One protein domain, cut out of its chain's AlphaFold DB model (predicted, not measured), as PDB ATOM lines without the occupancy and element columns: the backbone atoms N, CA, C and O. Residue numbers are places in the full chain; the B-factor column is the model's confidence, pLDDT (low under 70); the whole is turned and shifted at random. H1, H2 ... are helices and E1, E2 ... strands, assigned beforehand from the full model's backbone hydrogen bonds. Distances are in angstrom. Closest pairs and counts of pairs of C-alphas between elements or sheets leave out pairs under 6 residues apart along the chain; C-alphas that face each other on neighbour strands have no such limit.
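What this domain is: This is residues 25 to 88 of the 265 residues of the protein "CRIB domain-containing protein" of Hymenolepis diminuta (UniProt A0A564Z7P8). Three helices are set about crosswise to one another in an open, loosely joined frame, with H1 touching H3 and H2 close to both. A small two-stranded hairpin, E1 and E2, lies away from H2 and H3, beyond the beginning of H1, and H1 and this hairpin together make the long direction of the domain. The printed part has 64 residues, with two named strands and then three named helices in the order E1, E2, H1, H2, H3; the sheet, of order E1 - E2, is antiparallel and the class is mostly helix. The whole is only just loose, close to compact, with a radius of gyration of the C-alphas of 12.9 A and spans of 36 by 28 by 21 A.

Where its parts are: E1 is residues 27 to 29, 6.2 A from first to last C-alpha, and begins with C-alpha 27 at (166.618, 167.669, 209.575). E2 is residues 34 to 36, 5.8 A long. H1 is residues 40 to 52, 18.4 A long, from C-alpha 40 at (168.791, 158.098, 210.831). H2, the longest helix by residues, is residues 61 to 74, 19.8 A long. H3 is residues 77 to 85, 12.0 A long, and ends with C-alpha 85 at (161.742, 151.012, 208.158).

How they stand to each other: E1 and E2 form a hairpin of antiparallel neighbour strands, with 133 degrees between their directions. N 36 and O 27 are within hydrogen-bond range at 2.8 A, and N 29 and O 34 at 2.9 A. E1 is apart from H1, H2 and H3, and E2 is apart from H2 and H3. H1 and H3 touch, the closest C-alphas being those of Leu 44 and Met 84, 6.4 A apart. Their lines are only just about perpendicular, at 70.3 degrees. H1 and H2 are close but not clearly touching, the closest C-alphas being those of Phe 45 and Ile 68 at 7.8 A, and they are about perpendicular at 87 degrees. H2 and H3 are close but not clearly touching, the closest C-alphas being those of Ile 71 and Met 77 at 6.7 A, and they are about perpendicular at 82 degrees. In H1, H2 and H3 every O i to N i+4 pair is within hydrogen-bond range.

The domain as a whole: The two C-alphas farthest apart are those of Gln 33 and Gly 53, at 36.9 A. The printed part has no cut. The links E1 to E2, E2 to H1 and H2 to H3 are tight, the link H1 to H2 is short with 8 residues, and no link is long. The mean pLDDT of the printed part is 82.9, and residue 25, residues 35 to 40 and residue 88 are under 70.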
ATOM      1  N   HIS A  25     161.996 163.032 212.969       66.75
ATOM      2  CA  HIS A  25     162.495 164.379 212.668       66.75
ATOM      3  C   HIS A  25     163.334 164.322 211.382       66.75
ATOM      4  O   HIS A  25     164.403 163.719 211.385       66.75
ATOM      5  N   LEU A  26     162.866 164.945 210.294       75.62
ATOM      6  CA  LEU A  26     163.707 165.231 209.127       75.62
ATOM      7  C   LEU A  26     164.454 166.541 209.394       75.62
ATOM      8  O   LEU A  26     163.830 167.585 209.600       75.62
ATOM      9  N   GLY A  27     165.783 166.483 209.425       70.38
ATOM     10  CA  GLY A  27     166.618 167.669 209.575       70.38
ATOM     11  C   GLY A  27     166.664 168.445 208.264       70.38
ATOM     12  O   GLY A  27     166.719 167.851 207.198       70.38
ATOM     13  N   PHE A  28     166.644 169.774 208.306       76.94
ATOM     14  CA  PHE A  28     166.948 170.573 207.118       76.94
ATOM     15  C   PHE A  28     168.449 170.863 207.079       76.94
ATOM     16  O   PHE A  28     168.973 171.545 207.967       76.94
ATOM     17  N   ASN A  29     169.141 170.360 206.059       75.75
ATOM     18  CA  ASN A  29     170.557 170.622 205.852       75.75
ATOM     19  C   ASN A  29     170.727 171.950 205.091       75.75
ATOM     20  O   ASN A  29     170.283 172.102 203.954       75.75
ATOM     21  N   LYS A  30     171.367 172.937 205.732       78.44
ATOM     22  CA  LYS A  30     171.567 174.282 205.163       78.44
ATOM     23  C   LYS A  30     172.554 174.307 203.993       78.44
ATOM     24  O   LYS A  30     172.483 175.233 203.191       78.44
ATOM     25  N   GLU A  31     173.454 173.330 203.906       80.75
ATOM     26  CA  GLU A  31     174.482 173.252 202.863       80.75
ATOM     27  C   GLU A  31     173.936 172.606 201.589       80.75
ATOM     28  O   GLU A  31     174.124 173.148 200.504       80.75
ATOM     29  N   SER A  32     173.200 171.499 201.715       78.44
ATOM     30  CA  SER A  32     172.550 170.842 200.571       78.44
ATOM     31  C   SER A  32     171.174 171.428 200.230       78.44
ATOM     32  O   SER A  32     170.608 171.082 199.196       78.44
ATOM     33  N   GLN A  33     170.633 172.316 201.077       78.06
ATOM     34  CA  GLN A  33     169.268 172.862 200.997       78.06
ATOM     35  C   GLN A  33     168.173 171.788 200.903       78.06
ATOM     36  O   GLN A  33     167.101 172.020 200.341       78.06
ATOM     37  N   GLN A  34     168.430 170.606 201.452       75.88
ATOM     38  CA  GLN A  34     167.515 169.475 201.397       75.88
ATOM     39  C   GLN A  34     167.138 169.021 202.802       75.88
ATOM     40  O   GLN A  34     167.887 169.199 203.764       75.88
ATOM     41  N   PHE A  35     165.940 168.447 202.915       67.12
ATOM     42  CA  PHE A  35     165.597 167.677 204.098       67.12
ATOM     43  C   PHE A  35     166.389 166.380 204.051       67.12
ATOM     44  O   PHE A  35     166.243 165.599 203.114       67.12
ATOM     45  N   ASP A  36     167.238 166.197 205.046       64.56
ATOM     46  CA  ASP A  36     168.170 165.098 205.134       64.56
ATOM     47  C   ASP A  36     167.942 164.318 206.430       64.56
ATOM     48  O   ASP A  36     167.593 164.840 207.495       64.56
ATOM     49  N   ALA A  37     168.133 163.022 206.293       65.50
ATOM     50  CA  ALA A  37     168.005 161.979 207.279       65.50
ATOM     51  C   ALA A  37     169.272 161.840 208.137       65.50
ATOM     52  O   ALA A  37     169.582 160.731 208.572       65.50
ATOM     53  N   VAL A  38     170.040 162.916 208.339       61.91
ATOM     54  CA  VAL A  38     171.366 162.840 208.973       61.91
ATOM     55  C   VAL A  38     171.252 162.166 210.344       61.91
ATOM     56  O   VAL A  38     170.544 162.653 211.225       61.91
ATOM     57  N   GLY A  39     171.929 161.026 210.507       66.12
ATOM     58  CA  GLY A  39     171.911 160.199 211.722       66.12
ATOM     59  C   GLY A  39     170.810 159.129 211.781       66.12
ATOM     60  O   GLY A  39     170.908 158.207 212.586       66.12
ATOM     61  N   MET A  40     169.800 159.167 210.906       69.12
ATOM     62  CA  MET A  40     168.791 158.098 210.831       69.12
ATOM     63  C   MET A  40     169.414 156.797 210.319       69.12
ATOM     64  O   MET A  40     169.059 155.720 210.782       69.12
ATOM     65  N   GLU A  41     170.361 156.897 209.385       76.19
ATOM     66  CA  GLU A  41     171.125 155.760 208.860       76.19
ATOM     67  C   GLU A  41     171.954 155.086 209.956       76.19
ATOM     68  O   GLU A  41     171.978 153.860 210.028       76.19
ATOM     69  N   ASP A  42     172.547 155.870 210.862       82.31
ATOM     70  CA  ASP A  42     173.266 155.348 212.023       82.31
ATOM     71  C   ASP A  42     172.324 154.620 212.991       82.31
ATOM     72  O   ASP A  42     172.645 153.527 213.452       82.31
ATOM     73  N   ASP A  43     171.143 155.174 213.272       84.00
ATOM     74  CA  ASP A  43     170.152 154.525 214.139       84.00
ATOM     75  C   ASP A  43     169.592 153.235 213.516       84.00
ATOM     76  O   ASP A  43     169.464 152.214 214.197       84.00
ATOM     77  N   LEU A  44     169.313 153.244 212.208       86.81
ATOM     78  CA  LEU A  44     168.902 152.058 211.449       86.81
ATOM     79  C   LEU A  44     170.012 151.005 211.447       86.81
ATOM     80  O   LEU A  44     169.753 149.818 211.647       86.81
ATOM     81  N   PHE A  45     171.258 151.430 211.264       88.50
ATOM     82  CA  PHE A  45     172.409 150.547 211.313       88.50
ATOM     83  C   PHE A  45     172.589 149.937 212.711       88.50
ATOM     84  O   PHE A  45     172.755 148.724 212.833       88.50
ATOM     85  N   ARG A  46     172.450 150.723 213.785       88.69
ATOM     86  CA  ARG A  46     172.481 150.217 215.169       88.69
ATOM     87  C   ARG A  46     171.371 149.201 215.429       88.69
ATOM     88  O   ARG A  46     171.646 148.137 215.979       88.69
ATOM     89  N   ALA A  47     170.149 149.480 214.979       87.94
ATOM     90  CA  ALA A  47     169.028 148.551 215.102       87.94
ATOM     91  C   ALA A  47     169.241 147.259 214.285       87.94
ATOM     92  O   ALA A  47     168.832 146.174 214.702       87.94
ATOM     93  N   PHE A  48     169.909 147.345 213.130       91.25
ATOM     94  CA  PHE A  48     170.305 146.169 212.356       91.25
ATOM     95  C   PHE A  48     171.321 145.308 213.109       91.25
ATOM     96  O   PHE A  48     171.146 144.089 213.192       91.25
ATOM     97  N   LEU A  49     172.348 145.933 213.694       91.62
ATOM     98  CA  LEU A  49     173.328 145.222 214.509       91.62
ATOM     99  C   LEU A  49     172.662 144.544 215.711       91.62
ATOM    100  O   LEU A  49     172.958 143.388 215.992       91.62
ATOM    101  N   GLU A  50     171.731 145.217 216.386       90.31
ATOM    102  CA  GLU A  50     170.984 144.647 217.514       90.31
ATOM    103  C   GLU A  50     170.169 143.414 217.096       90.31
ATOM    104  O   GLU A  50     170.222 142.374 217.755       90.31
ATOM    105  N   LEU A  51     169.486 143.466 215.950       86.06
ATOM    106  CA  LEU A  51     168.724 142.325 215.438       86.06
ATOM    107  C   LEU A  51     169.592 141.091 215.149       86.06
ATOM    108  O   LEU A  51     169.150 139.945 215.334       86.06
ATOM    109  N   GLY A  52     170.780 141.334 214.600       86.06
ATOM    110  CA  GLY A  52     171.754 140.297 214.290       86.06
ATOM    111  C   GLY A  52     172.551 139.827 215.509       86.06
ATOM    112  O   GLY A  52     173.292 138.858 215.386       86.06
ATOM    113  N   GLY A  53     172.423 140.484 216.669       89.12
ATOM    114  CA  GLY A  53     173.301 140.247 217.820       89.12
ATOM    115  C   GLY A  53     174.752 140.686 217.579       89.12
ATOM    116  O   GLY A  53     175.667 140.199 218.234       89.12
ATOM    117  N   LEU A  54     174.966 141.598 216.629       88.81
ATOM    118  CA  LEU A  54     176.272 142.049 216.138       88.81
ATOM    119  C   LEU A  54     176.762 143.324 216.839       88.81
ATOM    120  O   LEU A  54     177.877 143.775 216.579       88.81
ATOM    121  N   SER A  55     175.965 143.922 217.731       85.44
ATOM    122  CA  SER A  55     176.331 145.150 218.458       85.44
ATOM    123  C   SER A  55     177.618 144.993 219.275       85.44
ATOM    124  O   SER A  55     178.395 145.933 219.403       85.44
ATOM    125  N   GLU A  56     177.872 143.789 219.795       86.56
ATOM    126  CA  GLU A  56     179.094 143.472 220.541       86.56
ATOM    127  C   GLU A  56     180.303 143.192 219.644       86.56
ATOM    128  O   GLU A  56     181.448 143.290 220.096       86.56
ATOM    129  N   GLN A  57     180.041 142.836 218.389       83.75
ATOM    130  CA  GLN A  57     181.040 142.464 217.398       83.75
ATOM    131  C   GLN A  57     181.530 143.676 216.588       83.75
ATOM    132  O   GLN A  57     182.691 143.723 216.195       83.75
ATOM    133  N   VAL A  58     180.666 144.672 216.377       87.19
ATOM    134  CA  VAL A  58     180.964 145.907 215.638       87.19
ATOM    135  C   VAL A  58     181.095 147.067 216.627       87.19
ATOM    136  O   VAL A  58     180.145 147.808 216.873       87.19
ATOM    137  N   LYS A  59     182.284 147.208 217.227       85.88
ATOM    138  CA  LYS A  59     182.589 148.247 218.239       85.88
ATOM    139  C   LYS A  59     183.488 149.357 217.720       85.88
ATOM    140  O   LYS A  59     183.476 150.464 218.250       85.88
ATOM    141  N   THR A  60     184.316 149.038 216.731       87.62
ATOM    142  CA  THR A  60     185.288 149.977 216.167       87.62
ATOM    143  C   THR A  60     184.733 150.642 214.916       87.62
ATOM    144  O   THR A  60     183.974 150.027 214.165       87.62
ATOM    145  N   GLU A  61     185.163 151.877 214.654       84.19
ATOM    146  CA  GLU A  61     184.757 152.610 213.450       84.19
ATOM    147  C   GLU A  61     185.119 151.832 212.176       84.19
ATOM    148  O   GLU A  61     184.319 151.725 211.257       84.19
ATOM    149  N   SER A  62     186.275 151.164 212.155       87.50
ATOM    150  CA  SER A  62     186.696 150.330 211.025       87.50
ATOM    151  C   SER A  62     185.743 149.160 210.744       87.50
ATOM    152  O   SER A  62     185.484 148.841 209.585       87.50
ATOM    153  N   GLN A  63     185.208 148.509 211.785       88.50
ATOM    154  CA  GLN A  63     184.223 147.431 211.627       88.50
ATOM    155  C   GLN A  63     182.863 147.978 211.187       88.50
ATOM    156  O   GLN A  63     182.186 147.342 210.380       88.50
ATOM    157  N   LYS A  64     182.478 149.152 211.699       89.12
ATOM    158  CA  LYS A  64     181.259 149.857 211.291       89.12
ATOM    159  C   LYS A  64     181.316 150.199 209.803       89.12
ATOM    160  O   LYS A  64     180.420 149.809 209.062       89.12
ATOM    161  N   GLU A  65     182.400 150.826 209.358       89.38
ATOM    162  CA  GLU A  65     182.630 151.163 207.952       89.38
ATOM    163  C   GLU A  65     182.634 149.920 207.057       89.38
ATOM    164  O   GLU A  65     181.998 149.903 206.002       89.38
ATOM    165  N   PHE A  66     183.287 148.837 207.494       91.75
ATOM    166  CA  PHE A  66     183.256 147.562 206.777       91.75
ATOM    167  C   PHE A  66     181.829 147.020 206.629       91.75
ATOM    168  O   PHE A  66     181.426 146.646 205.530       91.75
ATOM    169  N   ALA A  67     181.049 147.006 207.708       91.19
ATOM    170  CA  ALA A  67     179.679 146.514 207.701       91.19
ATOM    171  C   ALA A  67     178.749 147.382 206.835       91.19
ATOM    172  O   ALA A  67     177.972 146.849 206.044       91.19
ATOM    173  N   ILE A  68     178.859 148.711 206.920       90.56
ATOM    174  CA  ILE A  68     178.113 149.649 206.068       90.56
ATOM    175  C   ILE A  68     178.448 149.408 204.595       90.56
ATOM    176  O   ILE A  68     177.550 149.286 203.755       90.56
ATOM    177  N   LYS A  69     179.741 149.281 204.276       92.50
ATOM    178  CA  LYS A  69     180.206 148.975 202.922       92.50
ATOM    179  C   LYS A  69     179.675 147.626 202.438       92.50
ATOM    180  O   LYS A  69     179.178 147.545 201.318       92.50
ATOM    181  N   PHE A  70     179.703 146.602 203.285       93.44
ATOM    182  CA  PHE A  70     179.180 145.279 202.961       93.44
ATOM    183  C   PHE A  70     177.681 145.324 202.631       93.44
ATOM    184  O   PHE A  70     177.258 144.767 201.621       93.44
ATOM    185  N   ILE A  71     176.872 146.021 203.434       92.12
ATOM    186  CA  ILE A  71     175.431 146.187 203.176       92.12
ATOM    187  C   ILE A  71     175.209 146.888 201.832       92.12
ATOM    188  O   ILE A  71     174.393 146.446 201.016       92.12
ATOM    189  N   LYS A  72     175.964 147.964 201.583       91.38
ATOM    190  CA  LYS A  72     175.899 148.727 200.336       91.38
ATOM    191  C   LYS A  72     176.235 147.869 199.113       91.38
ATOM    192  O   LYS A  72     175.574 148.020 198.092       91.38
ATOM    193  N   GLU A  73     177.227 146.986 199.212       92.62
ATOM    194  CA  GLU A  73     177.672 146.126 198.106       92.62
ATOM    195  C   GLU A  73     176.746 144.924 197.860       92.62
ATOM    196  O   GLU A  73     176.554 144.537 196.710       92.62
ATOM    197  N   ASN A  74     176.147 144.349 198.908       91.38
ATOM    198  CA  ASN A  74     175.340 143.130 198.780       91.38
ATOM    199  C   ASN A  74     173.859 143.394 198.486       91.38
ATOM    200  O   ASN A  74     173.226 142.619 197.772       91.38
ATOM    201  N   VAL A  75     173.286 144.451 199.067       90.19
ATOM    202  CA  VAL A  75     171.834 144.715 199.016       90.19
ATOM    203  C   VAL A  75     171.527 146.134 198.536       90.19
ATOM    204  O   VAL A  75     170.505 146.357 197.891       90.19
ATOM    205  N   GLY A  76     172.420 147.087 198.811       89.50
ATOM    206  CA  GLY A  76     172.201 148.510 198.559       89.50
ATOM    207  C   GLY A  76     171.554 149.214 199.753       89.50
ATOM    208  O   GLY A  76     170.708 148.653 200.455       89.50
ATOM    209  N   MET A  77     171.965 150.463 199.995       86.75
ATOM    210  CA  MET A  77     171.547 151.216 201.185       86.75
ATOM    211  C   MET A  77     170.050 151.553 201.176       86.75
ATOM    212  O   MET A  77     169.416 151.525 202.229       86.75
ATOM    213  N   ASP A  78     169.462 151.787 200.002       86.25
ATOM    214  CA  ASP A  78     168.034 152.101 199.871       86.25
ATOM    215  C   ASP A  78     167.160 150.910 200.270       86.25
ATOM    216  O   ASP A  78     166.248 151.038 201.087       86.25
ATOM    217  N   VAL A  79     167.482 149.722 199.750       87.75
ATOM    218  CA  VAL A  79     166.760 148.481 200.057       87.75
ATOM    219  C   VAL A  79     166.933 148.116 201.526       87.75
ATOM    220  O   VAL A  79     165.966 147.721 202.171       87.75
ATOM    221  N   PHE A  80     168.136 148.284 202.078       89.62
ATOM    222  CA  PHE A  80     168.390 148.099 203.504       89.62
ATOM    223  C   PHE A  80     167.556 149.051 204.370       89.62
ATOM    224  O   PHE A  80     166.867 148.604 205.288       89.62
ATOM    225  N   THR A  81     167.586 150.347 204.057       86.50
ATOM    226  CA  THR A  81     166.840 151.389 204.770       86.50
ATOM    227  C   THR A  81     165.347 151.094 204.741       86.50
ATOM    228  O   THR A  81     164.686 151.114 205.778       86.50
ATOM    229  N   GLU A  82     164.819 150.741 203.575       85.62
ATOM    230  CA  GLU A  82     163.421 150.358 203.408       85.62
ATOM    231  C   GLU A  82     163.094 149.080 204.194       85.62
ATOM    232  O   GLU A  82     162.090 148.994 204.901       85.62
ATOM    233  N   ALA A  83     163.974 148.084 204.151       87.31
ATOM    234  CA  ALA A  83     163.784 146.842 204.880       87.31
ATOM    235  C   ALA A  83     163.822 147.037 206.405       87.31
ATOM    236  O   ALA A  83     163.113 146.331 207.118       87.31
ATOM    237  N   MET A  84     164.590 148.010 206.902       86.00
ATOM    238  CA  MET A  84     164.619 148.403 208.311       86.00
ATOM    239  C   MET A  84     163.410 149.252 208.735       86.00
ATOM    240  O   MET A  84     162.913 149.057 209.843       86.00
ATOM    241  N   LYS A  85     162.909 150.150 207.875       79.50
ATOM    242  CA  LYS A  85     161.742 151.012 208.158       79.50
ATOM    243  C   LYS A  85     160.442 150.232 208.327       79.50
ATOM    244  O   LYS A  85     159.655 150.538 209.213       79.50
ATOM    245  N   HIS A  86     160.233 149.206 207.505       71.88
ATOM    246  CA  HIS A  86     159.015 148.380 207.520       71.88
ATOM    247  C   HIS A  86     159.051 147.248 208.548       71.88
ATOM    248  O   HIS A  86     158.305 146.274 208.459       71.88
ATOM    249  N   ARG A  87     159.947 147.337 209.528       72.56
ATOM    250  CA  ARG A  87     159.952 146.397 210.639       72.56
ATOM    251  C   ARG A  87     158.875 146.780 211.630       72.56
ATOM    252  O   ARG A  87     158.654 147.959 211.896       72.56
ATOM    253  N   LYS A  88     158.284 145.761 212.255       56.00
ATOM    254  CA  LYS A  88     157.509 145.947 213.478       56.00
ATOM    255  C   LYS A  88     158.369 146.773 214.447       56.00
ATOM    256  O   LYS A  88     159.465 146.305 214.778       56.00
TER     257      LYS A  88